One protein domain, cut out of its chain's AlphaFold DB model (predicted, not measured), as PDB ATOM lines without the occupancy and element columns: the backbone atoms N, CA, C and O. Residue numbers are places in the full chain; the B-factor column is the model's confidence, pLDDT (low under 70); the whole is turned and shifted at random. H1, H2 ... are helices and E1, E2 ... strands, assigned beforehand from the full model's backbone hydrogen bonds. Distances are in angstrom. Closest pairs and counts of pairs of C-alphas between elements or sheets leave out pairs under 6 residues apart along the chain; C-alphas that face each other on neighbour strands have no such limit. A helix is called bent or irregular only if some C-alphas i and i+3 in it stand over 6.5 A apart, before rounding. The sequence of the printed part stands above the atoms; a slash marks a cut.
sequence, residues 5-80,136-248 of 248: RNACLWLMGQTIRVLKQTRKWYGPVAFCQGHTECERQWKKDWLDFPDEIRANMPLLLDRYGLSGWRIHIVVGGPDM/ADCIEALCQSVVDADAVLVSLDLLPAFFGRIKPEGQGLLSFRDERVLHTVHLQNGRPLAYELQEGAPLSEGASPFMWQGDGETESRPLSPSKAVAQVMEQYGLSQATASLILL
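AT A GLANCE: This is residues 5 to 80 and 136 to 248 of the 248 residues of an uncharacterized protein of Megasphaera sp. DISK 18 (UniProt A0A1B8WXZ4). Two twisted sheets, one of five strands and one of four, have H3 between them; H5 packs on the same face of the larger sheet as H3, with H4 packed on H5, while H2 covers the opposite face, H1 beside it. The 189 printed residues hold nine named strands and five named helices, in the order E1 E2 E3 H1 E4 H2 E5 H3 E6 E7 E8 E9 H4 H5. The larger sheet, E3 E2 E1 E4 E5, is mixed; the smaller, E8 E7 E6 E9, is antiparallel. The class is mixed, and the whole is compact, with a radius of gyration of the C-alphas of 16.4 A and spans of 49 by 41 by 30 A.

HOW THE PARTS SIT: E1, residues 5 to 12, E2, 15 to 23, and E3, 29 to 38, form a meander of two hairpins, each strand the antiparallel neighbour of the one before; N 10 and O 17 are 2.8 A apart, N 33 and O 20 2.9 A, within hydrogen-bond range. H1, residues 50 to 63, only grazes this sheet; it is irregular, only just, with C-alphas 55 and 58 6.6 A apart. E4, residues 70 to 75, is parallel to E1, with N 9 and O 72 2.8 A apart; E3, H1 and E4 make a split strand-helix-strand unit, E2 and E1 between its strands, with a right-handed crossover. H2, residues 136 to 148, touches H1 at a shallow tilt of 31 degrees, the same way, Pro 50 and Cys 138 having the closest C-alphas, 4.7 A; its height over the sheet is 10.2 A. E5, residues 152 to 158, is parallel to E4, with N 73 and O 155 2.9 A apart. H3, residues 159 to 166, is on the opposite face from H2. E6, residues 171 to 178, E7, 181 to 188, and E8, 191 to 199, form a second meander of two hairpins; with E9, 210 to 214, antiparallel to E6, they make a Greek key, the first strand beside the fourth. There N 176 and O 183 are 2.8 A apart, N 184 and O 196 2.9 A, N 211 and O 175 2.9 A. H3 is on this sheet too, at a height of 7.1 A. H4, residues 227 to 236, touches H5, 240 to 247, at a steep tilt of 60 degrees, opposite ways, Val 229 and Ala 243 having the closest C-alphas, 5.4 A. H5 is at a height of 8.2 A over the larger sheet; H3, H4 and H5 on one face and H2 on the other make three layers, helices on both faces of a sheet. O i to N i+4 pairs are all within range in H2, H3 and H4, 8 of 10 in H1 and 1 of 4 in H5, where 4 of 5 O i to N i+3 pairs are.

IN THESE COORDINATES: E1 begins at C-alpha 5 (122.188, 119.803, 218.894); H5 ends at C-alpha 247 (130.413, 131.512, 213.897). E3 is 27.1 A long, E2 26.3 A, E8 23.9 A and H1 20.0 A; E8 bends by 55 degrees at residue 194.

THE WHOLE: The C-alphas farthest apart, of Asp 150 and Thr 218, are 49.0 A apart. Residues 81 to 135 are cut out, with C-alphas 80 and 136 10.7 A apart. The links E3 to H1 and E9 to H4 are long. Mean pLDDT of the printed part is 91.3; residues 25 to 27 are under 70.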
ATOM      1  N   ARG A   5     122.083 120.142 220.318       91.81
ATOM      2  CA  ARG A   5     122.188 119.803 218.894       91.81
ATOM      3  C   ARG A   5     121.853 121.042 218.073       91.81
ATOM      4  O   ARG A   5     120.690 121.434 218.045       91.81
ATOM      5  N   ASN A   6     122.861 121.636 217.448       94.12
ATOM      6  CA  ASN A   6     122.726 122.822 216.609       94.12
ATOM      7  C   ASN A   6     122.969 122.446 215.148       94.12
ATOM      8  O   ASN A   6     123.884 121.677 214.855       94.12
ATOM      9  N   ALA A   7     122.172 122.985 214.240       96.44
ATOM     10  CA  ALA A   7     122.411 122.918 212.811       96.44
ATOM     11  C   ALA A   7     122.397 124.335 212.248       96.44
ATOM     12  O   ALA A   7     121.429 125.070 212.419       96.44
ATOM     13  N   CYS A   8     123.482 124.701 211.588       97.00
ATOM     14  CA  CYS A   8     123.620 125.957 210.884       97.00
ATOM     15  C   CYS A   8     123.385 125.699 209.398       97.00
ATOM     16  O   CYS A   8     124.054 124.846 208.812       97.00
ATOM     17  N   LEU A   9     122.438 126.415 208.810       97.06
ATOM     18  CA  LEU A   9     122.075 126.345 207.404       97.06
ATOM     19  C   LEU A   9     122.412 127.688 206.770       97.06
ATOM     20  O   LEU A   9     121.966 128.723 207.248       97.06
ATOM     21  N   TRP A  10     123.176 127.683 205.692       96.12
ATOM     22  CA  TRP A  10     123.363 128.859 204.854       96.12
ATOM     23  C   TRP A  10     122.771 128.561 203.486       96.12
ATOM     24  O   TRP A  10     123.268 127.701 202.754       96.12
ATOM     25  N   LEU A  11     121.659 129.243 203.210       93.19
ATOM     26  CA  LEU A  11     120.801 129.048 202.050       93.19
ATOM     27  C   LEU A  11     121.046 130.201 201.074       93.19
ATOM     28  O   LEU A  11     120.732 131.346 201.401       93.19
ATOM     29  N   MET A  12     121.624 129.922 199.901       85.81
ATOM     30  CA  MET A  12     121.757 130.913 198.828       85.81
ATOM     31  C   MET A  12     121.515 130.290 197.464       85.81
ATOM     32  O   MET A  12     122.329 129.521 196.951       85.81
ATOM     33  N   GLY A  13     120.377 130.650 196.872       83.00
ATOM     34  CA  GLY A  13     119.899 130.034 195.644       83.00
ATOM     35  C   GLY A  13     119.946 128.510 195.743       83.00
ATOM     36  O   GLY A  13     119.450 127.930 196.704       83.00
ATOM     37  N   GLN A  14     120.589 127.850 194.782       85.12
ATOM     38  CA  GLN A  14     120.709 126.387 194.766       85.12
ATOM     39  C   GLN A  14     121.815 125.844 195.679       85.12
ATOM     40  O   GLN A  14     121.843 124.640 195.931       85.12
ATOM     41  N   THR A  15     122.720 126.684 196.186       89.00
ATOM     42  CA  THR A  15     123.821 126.226 197.035       89.00
ATOM     43  C   THR A  15     123.403 126.230 198.497       89.00
ATOM     44  O   THR A  15     123.098 127.270 199.086       89.00
ATOM     45  N   ILE A  16     123.446 125.051 199.113       92.38
ATOM     46  CA  ILE A  16     123.063 124.844 200.505       92.38
ATOM     47  C   ILE A  16     124.262 124.337 201.283       92.38
ATOM     48  O   ILE A  16     124.827 123.281 200.986       92.38
ATOM     49  N   ARG A  17     124.646 125.090 202.311       94.81
ATOM     50  CA  ARG A  17     125.727 124.718 203.223       94.81
ATOM     51  C   ARG A  17     125.127 124.383 204.574       94.81
ATOM     52  O   ARG A  17     124.351 125.160 205.124       94.81
ATOM     53  N   VAL A  18     125.498 123.231 205.110       96.12
ATOM     54  CA  VAL A  18     124.993 122.722 206.383       96.12
ATOM     55  C   VAL A  18     126.169 122.428 207.293       96.12
ATOM     56  O   VAL A  18     127.108 121.755 206.882       96.12
ATOM     57  N   LEU A  19     126.106 122.887 208.539       96.19
ATOM     58  CA  LEU A  19     127.024 122.493 209.602       96.19
ATOM     59  C   LEU A  19     126.221 122.017 210.810       96.19
ATOM     60  O   LEU A  19     125.571 122.797 211.498       96.19
ATOM     61  N   LYS A  20     126.281 120.719 211.087       94.94
ATOM     62  CA  LYS A  20     125.645 120.084 212.240       94.94
ATOM     63  C   LYS A  20     126.653 119.923 213.356       94.94
ATOM     64  O   LYS A  20     127.737 119.394 213.133       94.94
ATOM     65  N   GLN A  21     126.265 120.283 214.570       91.12
ATOM     66  CA  GLN A  21     127.069 120.106 215.767       91.12
ATOM     67  C   GLN A  21     126.252 119.526 216.910       91.12
ATOM     68  O   GLN A  21     125.152 119.978 217.210       91.12
ATOM     69  N   THR A  22     126.823 118.555 217.615       87.25
ATOM     70  CA  THR A  22     126.314 118.118 218.916       87.25
ATOM     71  C   THR A  22     127.355 118.425 219.973       87.25
ATOM     72  O   THR A  22     128.499 117.990 219.859       87.25
ATOM     73  N   ARG A  23     126.975 119.151 221.021       78.81
ATOM     74  CA  ARG A  23     127.832 119.435 222.175       78.81
ATOM     75  C   ARG A  23     127.388 118.627 223.382       78.81
ATOM     76  O   ARG A  23     126.192 118.501 223.670       78.81
ATOM     77  N   LYS A  24     128.367 118.093 224.114       76.94
ATOM     78  CA  LYS A  24     128.127 117.506 225.434       76.94
ATOM     79  C   LYS A  24     127.808 118.630 226.416       76.94
ATOM     80  O   LYS A  24     128.347 119.727 226.306       76.94
ATOM     81  N   TRP A  25     126.979 118.336 227.415       68.25
ATOM     82  CA  TRP A  25     126.589 119.306 228.445       68.25
ATOM     83  C   TRP A  25     127.768 119.908 229.229       68.25
ATOM     84  O   TRP A  25     127.622 120.986 229.790       68.25
ATOM     85  N   TYR A  26     128.929 119.243 229.249       65.38
ATOM     86  CA  TYR A  26     130.147 119.694 229.932       65.38
ATOM     87  C   TYR A  26     131.196 120.332 228.998       65.38
ATOM     88  O   TYR A  26     132.344 120.501 229.400       65.38
ATOM     89  N   GLY A  27     130.826 120.692 227.760       59.81
ATOM     90  CA  GLY A  27     131.603 121.624 226.926       59.81
ATOM     91  C   GLY A  27     132.087 121.101 225.566       59.81
ATOM     92  O   GLY A  27     131.883 121.800 224.573       59.81
ATOM     93  N   PRO A  28     132.699 119.904 225.455       71.38
ATOM     94  CA  PRO A  28     133.271 119.462 224.185       71.38
ATOM     95  C   PRO A  28     132.218 119.189 223.104       71.38
ATOM     96  O   PRO A  28     131.138 118.651 223.382       71.38
ATOM     97  N   VAL A  29     132.569 119.491 221.850       71.00
ATOM     98  CA  VAL A  29     131.825 119.036 220.668       71.00
ATOM     99  C   VAL A  29     131.944 117.510 220.594       71.00
ATOM    100  O   VAL A  29     133.039 116.964 220.511       71.00
ATOM    101  N   ALA A  30     130.813 116.816 220.696       71.00
ATOM    102  CA  ALA A  30     130.712 115.365 220.565       71.00
ATOM    103  C   ALA A  30     130.711 114.916 219.100       71.00
ATOM    104  O   ALA A  30     131.124 113.800 218.806       71.00
ATOM    105  N   PHE A  31     130.192 115.765 218.214       79.25
ATOM    106  CA  PHE A  31     129.992 115.471 216.803       79.25
ATOM    107  C   PHE A  31     129.943 116.774 216.011       79.25
ATOM    108  O   PHE A  31     129.278 117.720 216.443       79.25
ATOM    109  N   CYS A  32     130.606 116.809 214.859       84.50
ATOM    110  CA  CYS A  32     130.487 117.882 213.883       84.50
ATOM    111  C   CYS A  32     130.505 117.273 212.479       84.50
ATOM    112  O   CYS A  32     131.353 116.435 212.183       84.50
ATOM    113  N   GLN A  33     129.571 117.686 211.630       87.75
ATOM    114  CA  GLN A  33     129.493 117.266 210.235       87.75
ATOM    115  C   GLN A  33     129.105 118.472 209.391       87.75
ATOM    116  O   GLN A  33     128.129 119.148 209.708       87.75
ATOM    117  N   GLY A  34     129.870 118.734 208.336       87.75
ATOM    118  CA  GLY A  34     129.553 119.764 207.356       87.75
ATOM    119  C   GLY A  34     129.228 119.148 206.003       87.75
ATOM    120  O   GLY A  34     129.778 118.106 205.654       87.75
ATOM    121  N   HIS A  35     128.345 119.793 205.252       89.00
ATOM    122  CA  HIS A  35     127.994 119.412 203.889       89.00
ATOM    123  C   HIS A  35     127.782 120.663 203.034       89.00
ATOM    124  O   HIS A  35     127.290 121.677 203.527       89.00
ATOM    125  N   THR A  36     128.158 120.601 201.760       86.25
ATOM    126  CA  THR A  36     127.755 121.578 200.739       86.25
ATOM    127  C   THR A  36     127.081 120.808 199.621       86.25
ATOM    128  O   THR A  36     127.708 119.926 199.041       86.25
ATOM    129  N   GLU A  37     125.834 121.146 199.317       84.31
ATOM    130  CA  GLU A  37     125.084 120.570 198.202       84.31
ATOM    131  C   GLU A  37     124.655 121.684 197.246       84.31
ATOM    132  O   GLU A  37     124.367 122.800 197.677       84.31
ATOM    133  N   CYS A  38     124.613 121.379 195.951       81.88
ATOM    134  CA  CYS A  38     124.016 122.246 194.939       81.88
ATOM    135  C   CYS A  38     122.735 121.564 194.437       81.88
ATOM    136  O   CYS A  38     122.794 120.595 193.677       81.88
ATOM    137  N   GLU A  39     121.571 122.056 194.861       84.12
ATOM    138  CA  GLU A  39     120.252 121.526 194.498       84.12
ATOM    139  C   GLU A  39     119.857 121.957 193.083       84.12
ATOM    140  O   GLU A  39     118.955 122.765 192.873       84.12
ATOM    141  N   ARG A  40     120.515 121.388 192.072       83.31
ATOM    142  CA  ARG A  40     120.268 121.726 190.655       83.31
ATOM    143  C   ARG A  40     118.828 121.487 190.194       83.31
ATOM    144  O   ARG A  40     118.428 121.991 189.151       83.31
ATOM    145  N   GLN A  41     118.082 120.683 190.946       83.81
ATOM    146  CA  GLN A  41     116.676 120.367 190.706       83.81
ATOM    147  C   GLN A  41     115.710 121.455 191.204       83.81
ATOM    148  O   GLN A  41     114.566 121.489 190.760       83.81
ATOM    149  N   TRP A  42     116.142 122.328 192.117       87.56
ATOM    150  CA  TRP A  42     115.319 123.426 192.626       87.56
ATOM    151  C   TRP A  42     115.444 124.652 191.736       87.56
ATOM    152  O   TRP A  42     116.428 124.819 191.015       87.56
ATOM    153  N   LYS A  43     114.453 125.541 191.781       86.25
ATOM    154  CA  LYS A  43     114.557 126.837 191.105       86.25
ATOM    155  C   LYS A  43     115.684 127.663 191.732       86.25
ATOM    156  O   LYS A  43     115.943 127.545 192.924       86.25
ATOM    157  N   LYS A  44     116.375 128.493 190.944       84.69
ATOM    158  CA  LYS A  44     117.502 129.303 191.449       84.69
ATOM    159  C   LYS A  44     117.067 130.330 192.498       84.69
ATOM    160  O   LYS A  44     117.833 130.642 193.399       84.69
ATOM    161  N   ASP A  45     115.844 130.803 192.374       87.25
ATOM    162  CA  ASP A  45     115.160 131.835 193.149       87.25
ATOM    163  C   ASP A  45     114.134 131.236 194.125       87.25
ATOM    164  O   ASP A  45     113.218 131.914 194.565       87.25
ATOM    165  N   TRP A  46     114.250 129.954 194.495       91.69
ATOM    166  CA  TRP A  46     113.255 129.300 195.359       91.69
ATOM    167  C   TRP A  46     113.081 129.969 196.737       91.69
ATOM    168  O   TRP A  46     112.028 129.822 197.346       91.69
ATOM    169  N   LEU A  47     114.091 130.698 197.225       91.56
ATOM    170  CA  LEU A  47     114.022 131.485 198.466       91.56
ATOM    171  C   LEU A  47     113.227 132.791 198.315       91.56
ATOM    172  O   LEU A  47     112.830 133.380 199.318       91.56
ATOM    173  N   ASP A  48     112.966 133.221 197.085       90.19
ATOM    174  CA  ASP A  48     112.219 134.445 196.787       90.19
ATOM    175  C   ASP A  48     110.699 134.169 196.736       90.19
ATOM    176  O   ASP A  48     109.889 135.087 196.620       90.19
ATOM    177  N   PHE A  49     110.287 132.895 196.862       92.38
ATOM    178  CA  PHE A  49     108.887 132.471 196.796       92.38
ATOM    179  C   PHE A  49     108.479 131.611 198.006       92.38
ATOM    180  O   PHE A  49     108.967 130.487 198.159       92.38
ATOM    181  N   PRO A  50     107.501 132.049 198.823       94.88
ATOM    182  CA  PRO A  50     107.061 131.316 200.015       94.88
ATOM    183  C   PRO A  50     106.588 129.882 199.745       94.88
ATOM    184  O   PRO A  50     106.840 128.987 200.548       94.88
ATOM    185  N   ASP A  51     105.910 129.638 198.620       96.00
ATOM    186  CA  ASP A  51     105.410 128.301 198.271       96.00
ATOM    187  C   ASP A  51     106.543 127.324 197.942       96.00
ATOM    188  O   ASP A  51     106.498 126.159 198.340       96.00
ATOM    189  N   GLU A  52     107.595 127.806 197.281       95.81
ATOM    190  CA  GLU A  52     108.793 127.014 197.006       95.81
ATOM    191  C   GLU A  52     109.571 126.736 198.297       95.81
ATOM    192  O   GLU A  52     110.057 125.624 198.496       95.81
ATOM    193  N   ILE A  53     109.631 127.700 199.226       96.00
ATOM    194  CA  ILE A  53     110.193 127.479 200.567       96.00
ATOM    195  C   ILE A  53     109.438 126.358 201.285       96.00
ATOM    196  O   ILE A  53     110.071 125.420 201.773       96.00
ATOM    197  N   ARG A  54     108.100 126.414 201.316       96.62
ATOM    198  CA  ARG A  54     107.256 125.390 201.958       96.62
ATOM    199  C   ARG A  54     107.408 124.012 201.315       96.62
ATOM    200  O   ARG A  54     107.263 123.009 202.006       96.62
ATOM    201  N   ALA A  55     107.714 123.947 200.021       95.56
ATOM    202  CA  ALA A  55     107.973 122.689 199.330       95.56
ATOM    203  C   ALA A  55     109.382 122.134 199.615       95.56
ATOM    204  O   ALA A  55     109.543 120.936 199.852       95.56
ATOM    205  N   ASN A  56     110.404 122.994 199.612       95.56
ATOM    206  CA  ASN A  56     111.809 122.579 199.608       95.56
ATOM    207  C   ASN A  56     112.424 122.469 201.013       95.56
ATOM    208  O   ASN A  56     113.225 121.564 201.267       95.56
ATOM    209  N   MET A  57     112.040 123.337 201.954       95.94
ATOM    210  CA  MET A  57     112.585 123.312 203.317       95.94
ATOM    211  C   MET A  57     112.309 122.001 204.059       95.94
ATOM    212  O   MET A  57     113.253 121.473 204.647       95.94
ATOM    213  N   PRO A  58     111.099 121.409 204.026       95.50
ATOM    214  CA  PRO A  58     110.866 120.125 204.686       95.50
ATOM    215  C   PRO A  58     111.769 119.010 204.143       95.50
ATOM    216  O   PRO A  58     112.334 118.245 204.921       95.50
ATOM    217  N   LEU A  59     111.985 118.971 202.821       94.69
ATOM    218  CA  LEU A  59     112.890 118.010 202.179       94.69
ATOM    219  C   LEU A  59     114.336 118.197 202.650       94.69
ATOM    220  O   LEU A  59     115.059 117.220 202.849       94.69
ATOM    221  N   LEU A  60     114.764 119.449 202.842       94.94
ATOM    222  CA  LEU A  60     116.080 119.765 203.387       94.94
ATOM    223  C   LEU A  60     116.223 119.258 204.824       94.94
ATOM    224  O   LEU A  60     117.187 118.565 205.154       94.94
ATOM    225  N   LEU A  61     115.268 119.607 205.686       95.88
ATOM    226  CA  LEU A  61     115.304 119.279 207.109       95.88
ATOM    227  C   LEU A  61     115.252 117.761 207.342       95.88
ATOM    228  O   LEU A  61     116.000 117.254 208.184       95.88
ATOM    229  N   ASP A  62     114.436 117.040 206.568       95.31
ATOM    230  CA  ASP A  62     114.337 115.578 206.604       95.31
ATOM    231  C   ASP A  62     115.637 114.906 206.142       95.31
ATOM    232  O   ASP A  62     116.208 114.094 206.873       95.31
ATOM    233  N   ARG A  63     116.192 115.328 204.997       93.94
ATOM    234  CA  ARG A  63     117.450 114.783 204.454       93.94
ATOM    235  C   ARG A  63     118.595 114.842 205.461       93.94
ATOM    236  O   ARG A  63     119.399 113.914 205.552       93.94
ATOM    237  N   TYR A  64     118.681 115.936 206.214       93.62
ATOM    238  CA  TYR A  64     119.707 116.109 207.240       93.62
ATOM    239  C   TYR A  64     119.284 115.598 208.626       93.62
ATOM    240  O   TYR A  64     120.086 115.691 209.562       93.62
ATOM    241  N   GLY A  65     118.085 115.033 208.784       94.62
ATOM    242  CA  GLY A  65     117.583 114.464 210.035       94.62
ATOM    243  C   GLY A  65     117.553 115.485 211.171       94.62
ATOM    244  O   GLY A  65     118.128 115.244 212.239       94.62
ATOM    245  N   LEU A  66     116.960 116.655 210.911       95.12
ATOM    246  CA  LEU A  66     117.015 117.833 211.785       95.12
ATOM    247  C   LEU A  66     115.841 117.963 212.770       95.12
ATOM    248  O   LEU A  66     115.783 118.938 213.518       95.12
ATOM    249  N   SER A  67     114.971 116.957 212.869       95.38
ATOM    250  CA  SER A  67     113.929 116.910 213.906       95.38
ATOM    251  C   SER A  67     114.526 116.944 215.325       95.38
ATOM    252  O   SER A  67     115.463 116.212 215.679       95.38
ATOM    253  N   GLY A  68     114.012 117.854 216.149       93.81
ATOM    254  CA  GLY A  68     114.463 118.144 217.506       93.81
ATOM    255  C   GLY A  68     115.812 118.866 217.587       93.81
ATOM    256  O   GLY A  68     116.444 118.849 218.654       93.81
ATOM    257  N   TRP A  69     116.310 119.432 216.481       95.69
ATOM    258  CA  TRP A  69     117.521 120.259 216.458       95.69
ATOM    259  C   TRP A  69     117.190 121.742 216.629       95.69
ATOM    260  O   TRP A  69     116.079 122.208 216.387       95.69
ATOM    261  N   ARG A  70     118.202 122.492 217.054       96.00
ATOM    262  CA  ARG A  70     118.213 123.951 217.093       96.00
ATOM    263  C   ARG A  70     118.790 124.458 215.778       96.00
ATOM    264  O   ARG A  70     119.930 124.126 215.461       96.00
ATOM    265  N   ILE A  71     118.015 125.210 215.014       97.44
ATOM    266  CA  ILE A  71     118.354 125.618 213.653       97.44
ATOM    267  C   ILE A  71     118.755 127.090 213.641       97.44
ATOM    268  O   ILE A  71     118.025 127.941 214.144       97.44
ATOM    269  N   HIS A  72     119.903 127.382 213.051       97.50
ATOM    270  CA  HIS A  72     120.358 128.726 212.718       97.50
ATOM    271  C   HIS A  72     120.362 128.840 211.200       97.50
ATOM    272  O   HIS A  72     120.931 127.975 210.537       97.50
ATOM    273  N   ILE A  73     119.725 129.864 210.642       97.19
ATOM    274  CA  ILE A  73     119.636 130.055 209.193       97.19
ATOM    275  C   ILE A  73     120.331 131.360 208.822       97.19
ATOM    276  O   ILE A  73     120.069 132.388 209.433       97.19
ATOM    277  N   VAL A  74     121.185 131.323 207.803       96.69
ATOM    278  CA  VAL A  74     121.684 132.504 207.098       96.69
ATOM    279  C   VAL A  74     121.038 132.542 205.724       96.69
ATOM    280  O   VAL A  74     121.173 131.587 204.953       96.69
ATOM    281  N   VAL A  75     120.372 133.651 205.420       94.00
ATOM    282  CA  VAL A  75     119.792 133.927 204.104       94.00
ATOM    283  C   VAL A  75     120.436 135.160 203.481       94.00
ATOM    284  O   VAL A  75     120.886 136.085 204.158       94.00
ATOM    285  N   GLY A  76     120.481 135.165 202.161       88.44
ATOM    286  CA  GLY A  76     120.806 136.319 201.339       88.44
ATOM    287  C   GLY A  76     120.055 136.193 200.022       88.44
ATOM    288  O   GLY A  76     119.371 135.199 199.791       88.44
ATOM    289  N   GLY A  77     120.181 137.181 199.149       84.56
ATOM    290  CA  GLY A  77     119.505 137.141 197.859       84.56
ATOM    291  C   GLY A  77     119.250 138.531 197.296       84.56
ATOM    292  O   GLY A  77     119.618 139.517 197.943       84.56
ATOM    293  N   PRO A  78     118.668 138.600 196.091       83.62
ATOM    294  CA  PRO A  78     118.333 139.858 195.433       83.62
ATOM    295  C   PRO A  78     117.230 140.630 196.166       83.62
ATOM    296  O   PRO A  78     117.311 141.849 196.235       83.62
ATOM    297  N   ASP A  79     116.274 139.933 196.786       86.44
ATOM    298  CA  ASP A  79     115.131 140.557 197.468       86.44
ATOM    299  C   ASP A  79     115.459 141.070 198.881       86.44
ATOM    300  O   ASP A  79     114.599 141.632 199.555       86.44
ATOM    301  N   MET A  80     116.693 140.884 199.362       91.06
ATOM    302  CA  MET A  80     117.128 141.371 200.671       91.06
ATOM    303  C   MET A  80     117.459 142.865 200.623       91.06
ATOM    304  O   MET A  80     118.306 143.304 199.846       91.06
ATOM    305  N   ALA A 136     108.431 139.281 204.133       93.81
ATOM    306  CA  ALA A 136     107.833 138.831 205.391       93.81
ATOM    307  C   ALA A 136     107.217 137.428 205.280       93.81
ATOM    308  O   ALA A 136     107.328 136.618 206.199       93.81
ATOM    309  N   ASP A 137     106.607 137.140 204.137       94.88
ATOM    310  CA  ASP A 137     106.020 135.851 203.783       94.88
ATOM    311  C   ASP A 137     107.077 134.748 203.612       94.88
ATOM    312  O   ASP A 137     106.850 133.609 204.030       94.88
ATOM    313  N   CYS A 138     108.257 135.071 203.074       95.12
ATOM    314  CA  CYS A 138     109.389 134.147 203.018       95.12
ATOM    315  C   CYS A 138     109.944 133.845 204.418       95.12
ATOM    316  O   CYS A 138     110.217 132.683 204.728       95.12
ATOM    317  N   ILE A 139     110.070 134.856 205.290       95.50
ATOM    318  CA  ILE A 139     110.450 134.648 206.700       95.50
ATOM    319  C   ILE A 139     109.436 133.724 207.383       95.50
ATOM    320  O   ILE A 139     109.827 132.764 208.048       95.50
ATOM    321  N   GLU A 140     108.141 133.988 207.213       96.75
ATOM    322  CA  GLU A 140     107.076 133.166 207.785       96.75
ATOM    323  C   GLU A 140     107.149 131.720 207.279       96.75
ATOM    324  O   GLU A 140     107.118 130.789 208.083       96.75
ATOM    325  N   ALA A 141     107.329 131.517 205.972       97.12
ATOM    326  CA  ALA A 141     107.472 130.190 205.380       97.12
ATOM    327  C   ALA A 141     108.690 129.425 205.928       97.12
ATOM    328  O   ALA A 141     108.578 128.229 206.214       97.12
ATOM    329  N   LEU A 142     109.834 130.095 206.122       96.56
ATOM    330  CA  LEU A 142     111.027 129.503 206.738       96.56
ATOM    331  C   LEU A 142     110.756 129.094 208.189       96.56
ATOM    332  O   LEU A 142     111.034 127.956 208.572       96.56
ATOM    333  N   CYS A 143     110.189 130.004 208.986       96.75
ATOM    334  CA  CYS A 143     109.835 129.755 210.381       96.75
ATOM    335  C   CYS A 143     108.873 128.570 210.509       96.75
ATOM    336  O   CYS A 143     109.136 127.648 211.282       96.75
ATOM    337  N   GLN A 144     107.795 128.572 209.725       97.69
ATOM    338  CA  GLN A 144     106.775 127.532 209.765       97.69
ATOM    339  C   GLN A 144     107.348 126.173 209.353       97.69
ATOM    340  O   GLN A 144     107.138 125.193 210.058       97.69
ATOM    341  N   SER A 145     108.166 126.121 208.296       97.81
ATOM    342  CA  SER A 145     108.790 124.868 207.840       97.81
ATOM    343  C   SER A 145     109.694 124.233 208.904       97.81
ATOM    344  O   SER A 145     109.767 123.009 209.007       97.81
ATOM    345  N   VAL A 146     110.387 125.045 209.710       97.00
ATOM    346  CA  VAL A 146     111.214 124.552 210.825       97.00
ATOM    347  C   VAL A 146     110.346 124.011 211.963       97.00
ATOM    348  O   VAL A 146     110.663 122.956 212.513       97.00
ATOM    349  N   VAL A 147     109.254 124.704 212.298       96.06
ATOM    350  CA  VAL A 147     108.302 124.264 213.331       96.06
ATOM    351  C   VAL A 147     107.619 122.957 212.927       96.06
ATOM    352  O   VAL A 147     107.569 122.027 213.731       96.06
ATOM    353  N   ASP A 148     107.167 122.845 211.678       97.12
ATOM    354  CA  ASP A 148     106.494 121.653 211.148       97.12
ATOM    355  C   ASP A 148     107.408 120.417 211.134       97.12
ATOM    356  O   ASP A 148     106.937 119.286 211.250       97.12
ATOM    357  N   ALA A 149     108.725 120.622 211.052       95.44
ATOM    358  CA  ALA A 149     109.734 119.567 211.135       95.44
ATOM    359  C   ALA A 149     110.117 119.175 212.581       95.44
ATOM    360  O   ALA A 149     111.107 118.463 212.781       95.44
ATOM    361  N   ASP A 150     109.376 119.643 213.592       96.38
ATOM    362  CA  ASP A 150     109.667 119.450 215.022       96.38
ATOM    363  C   ASP A 150     111.060 119.977 215.418       96.38
ATOM    364  O   ASP A 150     111.769 119.404 216.245       96.38
ATOM    365  N   ALA A 151     111.506 121.066 214.794       95.81
ATOM    366  CA  ALA A 151     112.766 121.731 215.102       95.81
ATOM    367  C   ALA A 151     112.522 123.126 215.698       95.81
ATOM    368  O   ALA A 151     111.411 123.652 215.711       95.81
ATOM    369  N   VAL A 152     113.576 123.737 216.243       95.31
ATOM    370  CA  VAL A 152     113.494 125.065 216.866       95.31
ATOM    371  C   VAL A 152     114.346 126.038 216.077       95.31
ATOM    372  O   VAL A 152     115.572 125.921 216.101       95.31
ATOM    373  N   LEU A 153     113.725 127.023 215.430       96.25
ATOM    374  CA  LEU A 153     114.460 128.139 214.839       96.25
ATOM    375  C   LEU A 153     115.033 129.014 215.964       96.25
ATOM    376  O   LEU A 153     114.294 129.537 216.795       96.25
ATOM    377  N   VAL A 154     116.357 129.132 216.016       96.06
ATOM    378  CA  VAL A 154     117.086 129.907 217.032       96.06
ATOM    379  C   VAL A 154     117.508 131.267 216.501       96.06
ATOM    380  O   VAL A 154     117.402 132.251 217.230       96.06
ATOM    381  N   SER A 155     117.987 131.330 215.261       95.31
ATOM    382  CA  SER A 155     118.285 132.592 214.590       95.31
ATOM    383  C   SER A 155     117.995 132.507 213.098       95.31
ATOM    384  O   SER A 155     118.154 131.454 212.476       95.31
ATOM    385  N   LEU A 156     117.575 133.641 212.548       95.38
ATOM    386  CA  LEU A 156     117.549 133.918 211.121       95.38
ATOM    387  C   LEU A 156     118.400 135.169 210.918       95.38
ATOM    388  O   LEU A 156     118.056 136.251 211.385       95.38
ATOM    389  N   ASP A 157     119.543 134.986 210.283       95.00
ATOM    390  CA  ASP A 157     120.537 136.014 210.041       95.00
ATOM    391  C   ASP A 157     120.554 136.382 208.559       95.00
ATOM    392  O   ASP A 157     120.493 135.523 207.679       95.00
ATOM    393  N   LEU A 158     120.693 137.674 208.280       95.44
ATOM    394  CA  LEU A 158     120.982 138.142 206.931       95.44
ATOM    395  C   LEU A 158     122.482 138.052 206.654       95.44
ATOM    396  O   LEU A 158     123.318 138.277 207.537       95.44
ATOM    397  N   LEU A 159     122.827 137.763 205.402       95.31
ATOM    398  CA  LEU A 159     124.201 137.555 204.960       95.31
ATOM    399  C   LEU A 159     125.189 138.660 205.396       95.31
ATOM    400  O   LEU A 159     126.270 138.306 205.876       95.31
ATOM    401  N   PRO A 160     124.854 139.969 205.324       95.81
ATOM    402  CA  PRO A 160     125.770 141.021 205.761       95.81
ATOM    403  C   PRO A 160     126.149 140.908 207.241       95.81
ATOM    404  O   PRO A 160     127.325 141.043 207.589       95.81
ATOM    405  N   ALA A 161     125.183 140.591 208.111       95.00
ATOM    406  CA  ALA A 161     125.417 140.400 209.543       95.00
ATOM    407  C   ALA A 161     126.355 139.214 209.808       95.00
ATOM    408  O   ALA A 161     127.274 139.311 210.626       95.00
ATOM    409  N   PHE A 162     126.176 138.115 209.073       96.06
ATOM    410  CA  PHE A 162     127.066 136.959 209.158       96.06
ATOM    411  C   PHE A 162     128.496 137.290 208.696       96.06
ATOM    412  O   PHE A 162     129.461 136.887 209.346       96.06
ATOM    413  N   PHE A 163     128.659 138.088 207.638       96.06
ATOM    414  CA  PHE A 163     129.979 138.518 207.149       96.06
ATOM    415  C   PHE A 163     130.730 139.375 208.171       96.06
ATOM    416  O   PHE A 163     131.940 139.210 208.337       96.06
ATOM    417  N   GLY A 164     130.016 140.201 208.940       95.44
ATOM    418  CA  GLY A 164     130.587 140.899 210.092       95.44
ATOM    419  C   GLY A 164     131.215 139.954 211.123       95.44
ATOM    420  O   GLY A 164     132.303 140.221 211.630       95.44
ATOM    421  N   ARG A 165     130.603 138.786 211.374       95.50
ATOM    422  CA  ARG A 165     131.149 137.757 212.287       95.50
ATOM    423  C   ARG A 165     132.376 137.046 211.720       95.50
ATOM    424  O   ARG A 165     133.241 136.631 212.488       95.50
ATOM    425  N   ILE A 166     132.473 136.917 210.394       96.06
ATOM    426  CA  ILE A 166     133.654 136.350 209.719       96.06
ATOM    427  C   ILE A 166     134.874 137.262 209.912       96.06
ATOM    428  O   ILE A 166     135.990 136.769 210.103       96.06
ATOM    429  N   LYS A 167     134.672 138.584 209.894       95.25
ATOM    430  CA  LYS A 167     135.737 139.582 210.042       95.25
ATOM    431  C   LYS A 167     135.363 140.643 211.097       95.25
ATOM    432  O   LYS A 167     135.118 141.795 210.741       95.25
ATOM    433  N   PRO A 168     135.381 140.289 212.398       93.56
ATOM    434  CA  PRO A 168     134.847 141.136 213.472       93.56
ATOM    435  C   PRO A 168     135.629 142.435 213.705       93.56
ATOM    436  O   PRO A 168     135.067 143.390 214.217       93.56
ATOM    437  N   GLU A 169     136.900 142.498 213.299       93.62
ATOM    438  CA  GLU A 169     137.714 143.726 213.342       93.62
ATOM    439  C   GLU A 169     137.972 144.297 211.934       93.62
ATOM    440  O   GLU A 169     138.944 145.009 211.691       93.62
ATOM    441  N   GLY A 170     137.142 143.925 210.956       92.69
ATOM    442  CA  GLY A 170     137.300 144.345 209.566       92.69
ATOM    443  C   GLY A 170     137.007 145.827 209.359       92.69
ATOM    444  O   GLY A 170     135.963 146.301 209.798       92.69
ATOM    445  N   GLN A 171     137.913 146.511 208.656       95.81
ATOM    446  CA  GLN A 171     137.754 147.864 208.110       95.81
ATOM    447  C   GLN A 171     138.009 147.801 206.594       95.81
ATOM    448  O   GLN A 171     139.165 147.661 206.183       95.81
ATOM    449  N   GLY A 172     136.947 147.767 205.788       96.69
ATOM    450  CA  GLY A 172     137.024 147.584 204.334       96.69
ATOM    451  C   GLY A 172     135.973 146.632 203.761       96.69
ATOM    452  O   GLY A 172     134.939 146.366 204.375       96.69
ATOM    453  N   LEU A 173     136.223 146.108 202.564       97.25
ATOM    454  CA  LEU A 173     135.298 145.265 201.810       97.25
ATOM    455  C   LEU A 173     135.592 143.776 202.028       97.25
ATOM    456  O   LEU A 173     136.693 143.288 201.753       97.25
ATOM    457  N   LEU A 174     134.574 143.040 202.470       97.50
ATOM    458  CA  LEU A 174     134.547 141.581 202.453       97.50
ATOM    459  C   LEU A 174     133.667 141.113 201.298       97.50
ATOM    460  O   LEU A 174     132.461 141.359 201.287       97.50
ATOM    461  N   SER A 175     134.271 140.394 200.359       95.56
ATOM    462  CA  SER A 175     133.571 139.793 199.234       95.56
ATOM    463  C   SER A 175     133.513 138.275 199.360       95.56
ATOM    464  O   SER A 175     134.482 137.630 199.761       95.56
ATOM    465  N   PHE A 176     132.386 137.698 198.965       94.25
ATOM    466  CA  PHE A 176     132.162 136.265 198.872       94.25
ATOM    467  C   PHE A 176     131.623 135.906 197.491       94.25
ATOM    468  O   PHE A 176     130.668 136.514 197.006       94.25
ATOM    469  N   ARG A 177     132.237 134.908 196.861       90.56
ATOM    470  CA  ARG A 177     131.811 134.372 195.571       90.56
ATOM    471  C   ARG A 177     131.020 133.086 195.776       90.56
ATOM    472  O   ARG A 177     131.588 132.091 196.227       90.56
ATOM    473  N   ASP A 178     129.753 133.098 195.374       85.38
ATOM    474  CA  ASP A 178     128.930 131.893 195.256       85.38
ATOM    475  C   ASP A 178     128.553 131.674 193.791       85.38
ATOM    476  O   ASP A 178     127.776 132.430 193.211       85.38
ATOM    477  N   GLU A 179     129.159 130.670 193.162       82.25
ATOM    478  CA  GLU A 179     129.035 130.416 191.725       82.25
ATOM    479  C   GLU A 179     129.298 131.674 190.865       82.25
ATOM    480  O   GLU A 179     130.447 132.088 190.709       82.25
ATOM    481  N   ARG A 180     128.242 132.271 190.294       84.69
ATOM    482  CA  ARG A 180     128.273 133.476 189.441       84.69
ATOM    483  C   ARG A 180     127.797 134.737 190.158       84.69
ATOM    484  O   ARG A 180     127.513 135.741 189.516       84.69
ATOM    485  N   VAL A 181     127.658 134.678 191.473       88.75
ATOM    486  CA  VAL A 181     127.138 135.771 192.286       88.75
ATOM    487  C   VAL A 181     128.232 136.250 193.228       88.75
ATOM    488  O   VAL A 181     128.877 135.464 193.927       88.75
ATOM    489  N   LEU A 182     128.477 137.555 193.212       92.25
ATOM    490  CA  LEU A 182     129.401 138.238 194.097       92.25
ATOM    491  C   LEU A 182     128.606 139.008 195.146       92.25
ATOM    492  O   LEU A 182     127.902 139.963 194.828       92.25
ATOM    493  N   HIS A 183     128.772 138.600 196.395       94.12
ATOM    494  CA  HIS A 183     128.269 139.306 197.563       94.12
ATOM    495  C   HIS A 183     129.395 140.170 198.114       94.12
ATOM    496  O   HIS A 183     130.453 139.631 198.439       94.12
ATOM    497  N   THR A 184     129.185 141.472 198.258       95.31
ATOM    498  CA  THR A 184     130.183 142.385 198.827       95.31
ATOM    499  C   THR A 184     129.572 143.156 199.981       95.31
ATOM    500  O   THR A 184     128.479 143.699 199.865       95.31
ATOM    501  N   VAL A 185     130.277 143.199 201.108       95.94
ATOM    502  CA  VAL A 185     129.863 143.923 202.310       95.94
ATOM    503  C   VAL A 185     130.961 144.896 202.699       95.94
ATOM    504  O   VAL A 185     132.116 144.500 202.855       95.94
ATOM    505  N   HIS A 186     130.593 146.155 202.913       95.56
ATOM    506  CA  HIS A 186     131.476 147.134 203.536       95.56
ATOM    507  C   HIS A 186     131.379 147.011 205.056       95.56
ATOM    508  O   HIS A 186     130.303 147.187 205.633       95.56
ATOM    509  N   LEU A 187     132.500 146.686 205.693       95.62
ATOM    510  CA  LEU A 187     132.628 146.520 207.131       95.62
ATOM    511  C   LEU A 187     133.368 147.700 207.749       95.62
ATOM    512  O   LEU A 187     134.457 148.054 207.300       95.62
ATOM    513  N   GLN A 188     132.816 148.214 208.845       93.38
ATOM    514  CA  GLN A 188     133.499 149.134 209.741       93.38
ATOM    515  C   GLN A 188     133.552 148.541 211.150       93.38
ATOM    516  O   GLN A 188     132.535 148.419 211.833       93.38
ATOM    517  N   ASN A 189     134.740 148.133 211.588       91.94
ATOM    518  CA  ASN A 189     134.966 147.372 212.819       91.94
ATOM    519  C   ASN A 189     134.036 146.143 212.922       91.94
ATOM    520  O   ASN A 189     133.309 145.973 213.901       91.94
ATOM    521  N   GLY A 190     133.963 145.371 211.832       92.06
ATOM    522  CA  GLY A 190     133.082 144.206 211.704       92.06
ATOM    523  C   GLY A 190     131.588 144.521 211.605       92.06
ATOM    524  O   GLY A 190     130.786 143.597 211.487       92.06
ATOM    525  N   ARG A 191     131.182 145.797 211.620       92.56
ATOM    526  CA  ARG A 191     129.785 146.199 211.428       92.56
ATOM    527  C   ARG A 191     129.485 146.372 209.935       92.56
ATOM    528  O   ARG A 191     130.160 147.173 209.291       92.56
ATOM    529  N   PRO A 192     128.489 145.667 209.382       94.44
ATOM    530  CA  PRO A 192     128.093 145.812 207.985       94.44
ATOM    531  C   PRO A 192     127.355 147.131 207.746       94.44
ATOM    532  O   PRO A 192     126.252 147.332 208.243       94.44
ATOM    533  N   LEU A 193     127.959 148.028 206.968       92.25
ATOM    534  CA  LEU A 193     127.400 149.345 206.642       92.25
ATOM    535  C   LEU A 193     126.649 149.363 205.312       92.25
ATOM    536  O   LEU A 193     125.654 150.067 205.168       92.25
ATOM    537  N   ALA A 194     127.133 148.594 204.343       92.12
ATOM    538  CA  ALA A 194     126.550 148.485 203.016       92.12
ATOM    539  C   ALA A 194     126.708 147.058 202.500       92.12
ATOM    540  O   ALA A 194     127.644 146.351 202.885       92.12
ATOM    541  N   TYR A 195     125.796 146.659 201.624       94.81
ATOM    542  CA  TYR A 195     125.814 145.368 200.963       94.81
ATOM    543  C   TYR A 195     125.449 145.544 199.497       94.81
ATOM    544  O   TYR A 195     124.517 146.272 199.165       94.81
ATOM    545  N   GLU A 196     126.178 144.841 198.642       92.69
ATOM    546  CA  GLU A 196     125.957 144.813 197.209       92.69
ATOM    547  C   GLU A 196     125.941 143.376 196.705       92.69
ATOM    548  O   GLU A 196     126.719 142.521 197.146       92.69
ATOM    549  N   LEU A 197     125.061 143.144 195.737       91.81
ATOM    550  CA  LEU A 197     124.944 141.898 195.007       91.81
ATOM    551  C   LEU A 197     125.218 142.169 193.532       91.81
ATOM    552  O   LEU A 197     124.547 142.995 192.918       91.81
ATOM    553  N   GLN A 198     126.199 141.478 192.963       91.44
ATOM    554  CA  GLN A 198     126.578 141.642 191.562       91.44
ATOM    555  C   GLN A 198     126.692 140.280 190.880       91.44
ATOM    556  O   GLN A 198     127.064 139.284 191.507       91.44
ATOM    557  N   GLU A 199     126.412 140.227 189.579       88.62
ATOM    558  CA  GLU A 199     126.840 139.087 188.774       88.62
ATOM    559  C   GLU A 199     128.365 139.126 188.631       88.62
ATOM    560  O   GLU A 199     128.978 140.187 188.503       88.62
ATOM    561  N   GLY A 200     129.005 137.967 188.640       82.44
ATOM    562  CA  GLY A 200     130.426 137.898 188.385       82.44
ATOM    563  C   GLY A 200     130.876 136.574 187.792       82.44
ATOM    564  O   GLY A 200     130.127 135.607 187.685       82.44
ATOM    565  N   ALA A 201     132.150 136.540 187.397       82.88
ATOM    566  CA  ALA A 201     132.777 135.344 186.852       82.88
ATOM    567  C   ALA A 201     132.674 134.129 187.805       82.88
ATOM    568  O   ALA A 201     132.760 134.309 189.026       82.88
ATOM    569  N   PRO A 202     132.536 132.906 187.261       79.88
ATOM    570  CA  PRO A 202     132.636 131.682 188.043       79.88
ATOM    571  C   PRO A 202     133.934 131.634 188.849       79.88
ATOM    572  O   PRO A 202     134.984 132.073 188.372       79.88
ATOM    573  N   LEU A 203     133.868 131.075 190.056       80.56
ATOM    574  CA  LEU A 203     135.060 130.846 190.863       80.56
ATOM    575  C   LEU A 203     135.959 129.797 190.188       80.56
ATOM    576  O   LEU A 203     135.506 128.692 189.883       80.56
ATOM    577  N   SER A 204     137.229 130.138 189.966       79.25
ATOM    578  CA  SER A 204     138.227 129.186 189.472       79.25
ATOM    579  C   SER A 204     138.487 128.077 190.492       79.25
ATOM    580  O   SER A 204     138.419 128.298 191.703       79.25
ATOM    581  N   GLU A 205     138.841 126.888 190.007       74.94
ATOM    582  CA  GLU A 205     139.195 125.762 190.870       74.94
ATOM    583  C   GLU A 205     140.372 126.128 191.795       74.94
ATOM    584  O   GLU A 205     141.377 126.688 191.358       74.94
ATOM    585  N   GLY A 206     140.220 125.867 193.098       73.75
ATOM    586  CA  GLY A 206     141.223 126.189 194.119       73.75
ATOM    587  C   GLY A 206     141.289 127.661 194.555       73.75
ATOM    588  O   GLY A 206     142.047 127.976 195.473       73.75
ATOM    589  N   ALA A 207     140.501 128.564 193.960       82.75
ATOM    590  CA  ALA A 207     140.436 129.952 194.413       82.75
ATOM    591  C   ALA A 207     139.688 130.076 195.751       82.75
ATOM    592  O   ALA A 207     138.732 129.349 196.030       82.75
ATOM    593  N   SER A 208     140.113 131.030 196.585       85.81
ATOM    594  CA  SER A 208     139.402 131.342 197.827       85.81
ATOM    595  C   SER A 208     138.030 131.938 197.507       85.81
ATOM    596  O   SER A 208     137.961 132.899 196.738       85.81
ATOM    597  N   PRO A 209     136.939 131.441 198.116       90.56
ATOM    598  CA  PRO A 209     135.624 132.028 197.919       90.56
ATOM    599  C   PRO A 209     135.479 133.367 198.653       90.56
ATOM    600  O   PRO A 209     134.611 134.152 198.290       90.56
ATOM    601  N   PHE A 210     136.318 133.641 199.663       95.38
ATOM    602  CA  PHE A 210     136.342 134.913 200.383       95.38
ATOM    603  C   PHE A 210     137.553 135.752 199.996       95.38
ATOM    604  O   PHE A 210     138.697 135.282 200.041       95.38
ATOM    605  N   MET A 211     137.288 137.020 199.711       95.75
ATOM    606  CA  MET A 211     138.277 138.029 199.370       95.75
ATOM    607  C   MET A 211     138.127 139.232 200.303       95.75
ATOM    608  O   MET A 211     137.022 139.580 200.716       95.75
ATOM    609  N   TRP A 212     139.245 139.849 200.657       96.88
ATOM    610  CA  TRP A 212     139.325 140.994 201.553       96.88
ATOM    611  C   TRP A 212     140.089 142.129 200.885       96.88
ATOM    612  O   TRP A 212     141.168 141.909 200.333       96.88
ATOM    613  N   GLN A 213     139.553 143.337 200.991       96.81
ATOM    614  CA  GLN A 213     140.212 144.574 200.592       96.81
ATOM    615  C   GLN A 213     140.059 145.574 201.736       96.81
ATOM    616  O   GLN A 213     138.946 145.996 202.038       96.81
ATOM    617  N   GLY A 214     141.157 145.910 202.410       95.19
ATOM    618  CA  GLY A 214     141.140 146.896 203.490       95.19
ATOM    619  C   GLY A 214     140.865 148.312 202.985       95.19
ATOM    620  O   GLY A 214     141.093 148.623 201.815       95.19
ATOM    621  N   ASP A 215     140.414 149.192 203.876       90.50
ATOM    622  CA  ASP A 215     140.253 150.610 203.546       90.50
ATOM    623  C   ASP A 215     141.573 151.230 203.069       90.50
ATOM    624  O   ASP A 215     142.612 151.131 203.725       90.50
ATOM    625  N   GLY A 216     141.529 151.879 201.905       86.00
ATOM    626  CA  GLY A 216     142.706 152.460 201.255       86.00
ATOM    627  C   GLY A 216     143.581 151.456 200.494       86.00
ATOM    628  O   GLY A 216     144.535 151.877 199.841       86.00
ATOM    629  N   GLU A 217     143.267 150.157 200.525       90.88
ATOM    630  CA  GLU A 217     143.906 149.157 199.666       90.88
ATOM    631  C   GLU A 217     143.268 149.183 198.266       90.88
ATOM    632  O   GLU A 217     142.052 149.291 198.111       90.88
ATOM    633  N   THR A 218     144.089 149.068 197.220       84.44
ATOM    634  CA  THR A 218     143.628 149.020 195.820       84.44
ATOM    635  C   THR A 218     143.418 147.601 195.302       84.44
ATOM    636  O   THR A 218     142.753 147.416 194.288       84.44
ATOM    637  N   GLU A 219     143.992 146.602 195.973       89.44
ATOM    638  CA  GLU A 219     143.944 145.203 195.554       89.44
ATOM    639  C   GLU A 219     143.245 144.340 196.600       89.44
ATOM    640  O   GLU A 219     143.457 144.485 197.804       89.44
ATOM    641  N   SER A 220     142.423 143.412 196.117       91.62
ATOM    642  CA  SER A 220     141.762 142.418 196.955       91.62
ATOM    643  C   SER A 220     142.622 141.161 197.075       91.62
ATOM    644  O   SER A 220     143.224 140.708 196.100       91.62
ATOM    645  N   ARG A 221     142.655 140.561 198.264       94.31
ATOM    646  CA  ARG A 221     143.435 139.354 198.576       94.31
ATOM    647  C   ARG A 221     142.566 138.262 199.198       94.31
ATOM    648  O   ARG A 221     141.569 138.585 199.837       94.31
ATOM    649  N   PRO A 222     142.939 136.977 199.077       95.31
ATOM    650  CA  PRO A 222     142.248 135.899 199.776       95.31
ATOM    651  C   PRO A 222     142.146 136.164 201.281       95.31
ATOM    652  O   PRO A 222     143.142 136.484 201.936       95.31
ATOM    653  N   LEU A 223     140.947 136.010 201.844       95.06
ATOM    654  CA  LEU A 223     140.750 136.138 203.283       95.06
ATOM    655  C   LEU A 223     141.177 134.849 203.991       95.06
ATOM    656  O   LEU A 223     140.530 133.812 203.849       95.06
ATOM    657  N   SER A 224     142.208 134.926 204.831       94.00
ATOM    658  CA  SER A 224     142.594 133.806 205.696       94.00
ATOM    659  C   SER A 224     141.489 133.471 206.714       94.00
ATOM    660  O   SER A 224     140.927 134.390 207.319       94.00
ATOM    661  N   PRO A 225     141.183 132.181 206.952       94.94
ATOM    662  CA  PRO A 225     140.196 131.781 207.950       94.94
ATOM    663  C   PRO A 225     140.650 132.150 209.368       94.94
ATOM    664  O   PRO A 225     141.843 132.168 209.677       94.94
ATOM    665  N   SER A 226     139.690 132.398 210.264       94.50
ATOM    666  CA  SER A 226     139.985 132.537 211.694       94.50
ATOM    667  C   SER A 226     140.473 131.208 212.279       94.50
ATOM    668  O   SER A 226     140.229 130.142 211.713       94.50
ATOM    669  N   LYS A 227     141.111 131.237 213.456       94.56
ATOM    670  CA  LYS A 227     141.603 130.018 214.122       94.56
ATOM    671  C   LYS A 227     140.503 128.964 214.309       94.56
ATOM    672  O   LYS A 227     140.748 127.789 214.063       94.56
ATOM    673  N   ALA A 228     139.306 129.381 214.723       92.56
ATOM    674  CA  ALA A 228     138.179 128.471 214.928       92.56
ATOM    675  C   ALA A 228     137.712 127.833 213.609       92.56
ATOM    676  O   ALA A 228     137.482 126.628 213.554       92.56
ATOM    677  N   VAL A 229     137.631 128.627 212.537       94.62
ATOM    678  CA  VAL A 229     137.254 128.139 211.204       94.62
ATOM    679  C   VAL A 229     138.322 127.190 210.661       94.62
ATOM    680  O   VAL A 229     137.986 126.091 210.233       94.62
ATOM    681  N   ALA A 230     139.604 127.554 210.758       95.12
ATOM    682  CA  ALA A 230     140.720 126.722 210.314       95.12
ATOM    683  C   ALA A 230     140.746 125.356 211.021       95.12
ATOM    684  O   ALA A 230     140.927 124.336 210.365       95.12
ATOM    685  N   GLN A 231     140.483 125.321 212.332       93.12
ATOM    686  CA  GLN A 231     140.383 124.070 213.094       93.12
ATOM    687  C   GLN A 231     139.248 123.172 212.593       93.12
ATOM    688  O   GLN A 231     139.430 121.966 212.464       93.12
ATOM    689  N   VAL A 232     138.080 123.745 212.287       91.94
ATOM    690  CA  VAL A 232     136.944 122.990 211.735       91.94
ATOM    691  C   VAL A 232     137.247 122.494 210.316       91.94
ATOM    692  O   VAL A 232     136.918 121.355 209.989       91.94
ATOM    693  N   MET A 233     137.904 123.310 209.487       93.38
ATOM    694  CA  MET A 233     138.343 122.903 208.147       93.38
ATOM    695  C   MET A 233     139.307 121.717 208.214       93.38
ATOM    696  O   MET A 233     139.075 120.713 207.547       93.38
ATOM    697  N   GLU A 234     140.351 121.811 209.040       93.31
ATOM    698  CA  GLU A 234     141.376 120.773 209.189       93.31
ATOM    699  C   GLU A 234     140.797 119.483 209.779       93.31
ATOM    700  O   GLU A 234     141.030 118.396 209.255       93.31
ATOM    701  N   GLN A 235     139.996 119.596 210.842       91.25
ATOM    702  CA  GLN A 235     139.471 118.433 211.551       91.25
ATOM    703  C   GLN A 235     138.421 117.656 210.742       91.25
ATOM    704  O   GLN A 235     138.312 116.441 210.905       91.25
ATOM    705  N   TYR A 236     137.637 118.337 209.899       89.00
ATOM    706  CA  TYR A 236     136.481 117.740 209.218       89.00
ATOM    707  C   TYR A 236     136.550 117.806 207.686       89.00
ATOM    708  O   TYR A 236     135.585 117.428 207.026       89.00
ATOM    709  N   GLY A 237     137.661 118.275 207.107       90.62
ATOM    710  CA  GLY A 237     137.850 118.360 205.654       90.62
ATOM    711  C   GLY A 237     136.865 119.304 204.958       90.62
ATOM    712  O   GLY A 237     136.444 119.038 203.835       90.62
ATOM    713  N   LEU A 238     136.447 120.378 205.633       91.31
ATOM    714  CA  LEU A 238     135.409 121.287 205.143       91.31
ATOM    715  C   LEU A 238     135.991 122.483 204.388       91.31
ATOM    716  O   LEU A 238     137.061 122.993 204.721       91.31
ATOM    717  N   SER A 239     135.235 122.990 203.410       91.88
ATOM    718  CA  SER A 239     135.534 124.273 202.772       91.88
ATOM    719  C   SER A 239     135.432 125.423 203.778       91.88
ATOM    720  O   SER A 239     134.651 125.358 204.731       91.88
ATOM    721  N   GLN A 240     136.167 126.515 203.539       93.62
ATOM    722  CA  GLN A 240     136.112 127.704 204.396       93.62
ATOM    723  C   GLN A 240     134.680 128.232 204.555       93.62
ATOM    724  O   GLN A 240     134.275 128.549 205.665       93.62
ATOM    725  N   ALA A 241     133.886 128.263 203.477       93.06
ATOM    726  CA  ALA A 241     132.492 128.712 203.521       93.06
ATOM    727  C   ALA A 241     131.619 127.870 204.462       93.06
ATOM    728  O   ALA A 241     130.887 128.425 205.278       93.06
ATOM    729  N   THR A 242     131.733 126.542 204.398       94.38
ATOM    730  CA  THR A 242     130.961 125.643 205.274       94.38
ATOM    731  C   THR A 242     131.451 125.714 206.712       94.38
ATOM    732  O   THR A 242     130.651 125.757 207.641       94.38
ATOM    733  N   ALA A 243     132.769 125.765 206.911       94.69
ATOM    734  CA  ALA A 243     133.361 125.856 208.237       94.69
ATOM    735  C   ALA A 243     133.039 127.188 208.934       94.69
ATOM    736  O   ALA A 243     132.871 127.194 210.151       94.69
ATOM    737  N   SER A 244     132.881 128.294 208.195       96.12
ATOM    738  CA  SER A 244     132.476 129.601 208.740       96.12
ATOM    739  C   SER A 244     131.123 129.575 209.454       96.12
ATOM    740  O   SER A 244     130.888 130.422 210.312       96.12
ATOM    741  N   LEU A 245     130.257 128.591 209.182       96.06
ATOM    742  CA  LEU A 245     128.985 128.424 209.896       96.06
ATOM    743  C   LEU A 245     129.153 128.147 211.398       96.06
ATOM    744  O   LEU A 245     128.186 128.255 212.143       96.06
ATOM    745  N   ILE A 246     130.369 127.833 211.859       93.69
ATOM    746  CA  ILE A 246     130.698 127.719 213.287       93.69
ATOM    747  C   ILE A 246     130.570 129.042 214.056       93.69
ATOM    748  O   ILE A 246     130.614 129.045 215.284       93.69
ATOM    749  N   LEU A 247     130.490 130.163 213.337       94.00
ATOM    750  CA  LEU A 247     130.413 131.512 213.897       94.00
ATOM    751  C   LEU A 247     128.969 131.954 214.207       94.00
ATOM    752  O   LEU A 247     128.767 133.106 214.591       94.00
ATOM    753  N   LEU A 248     127.994 131.058 214.016       89.88
ATOM    754  CA  LEU A 248     126.591 131.196 214.420       89.88
ATOM    755  C   LEU A 248     126.359 130.484 215.759       89.88
ATOM    756  O   LEU A 248     125.672 131.078 216.619       89.88
TER     757      LEU A 248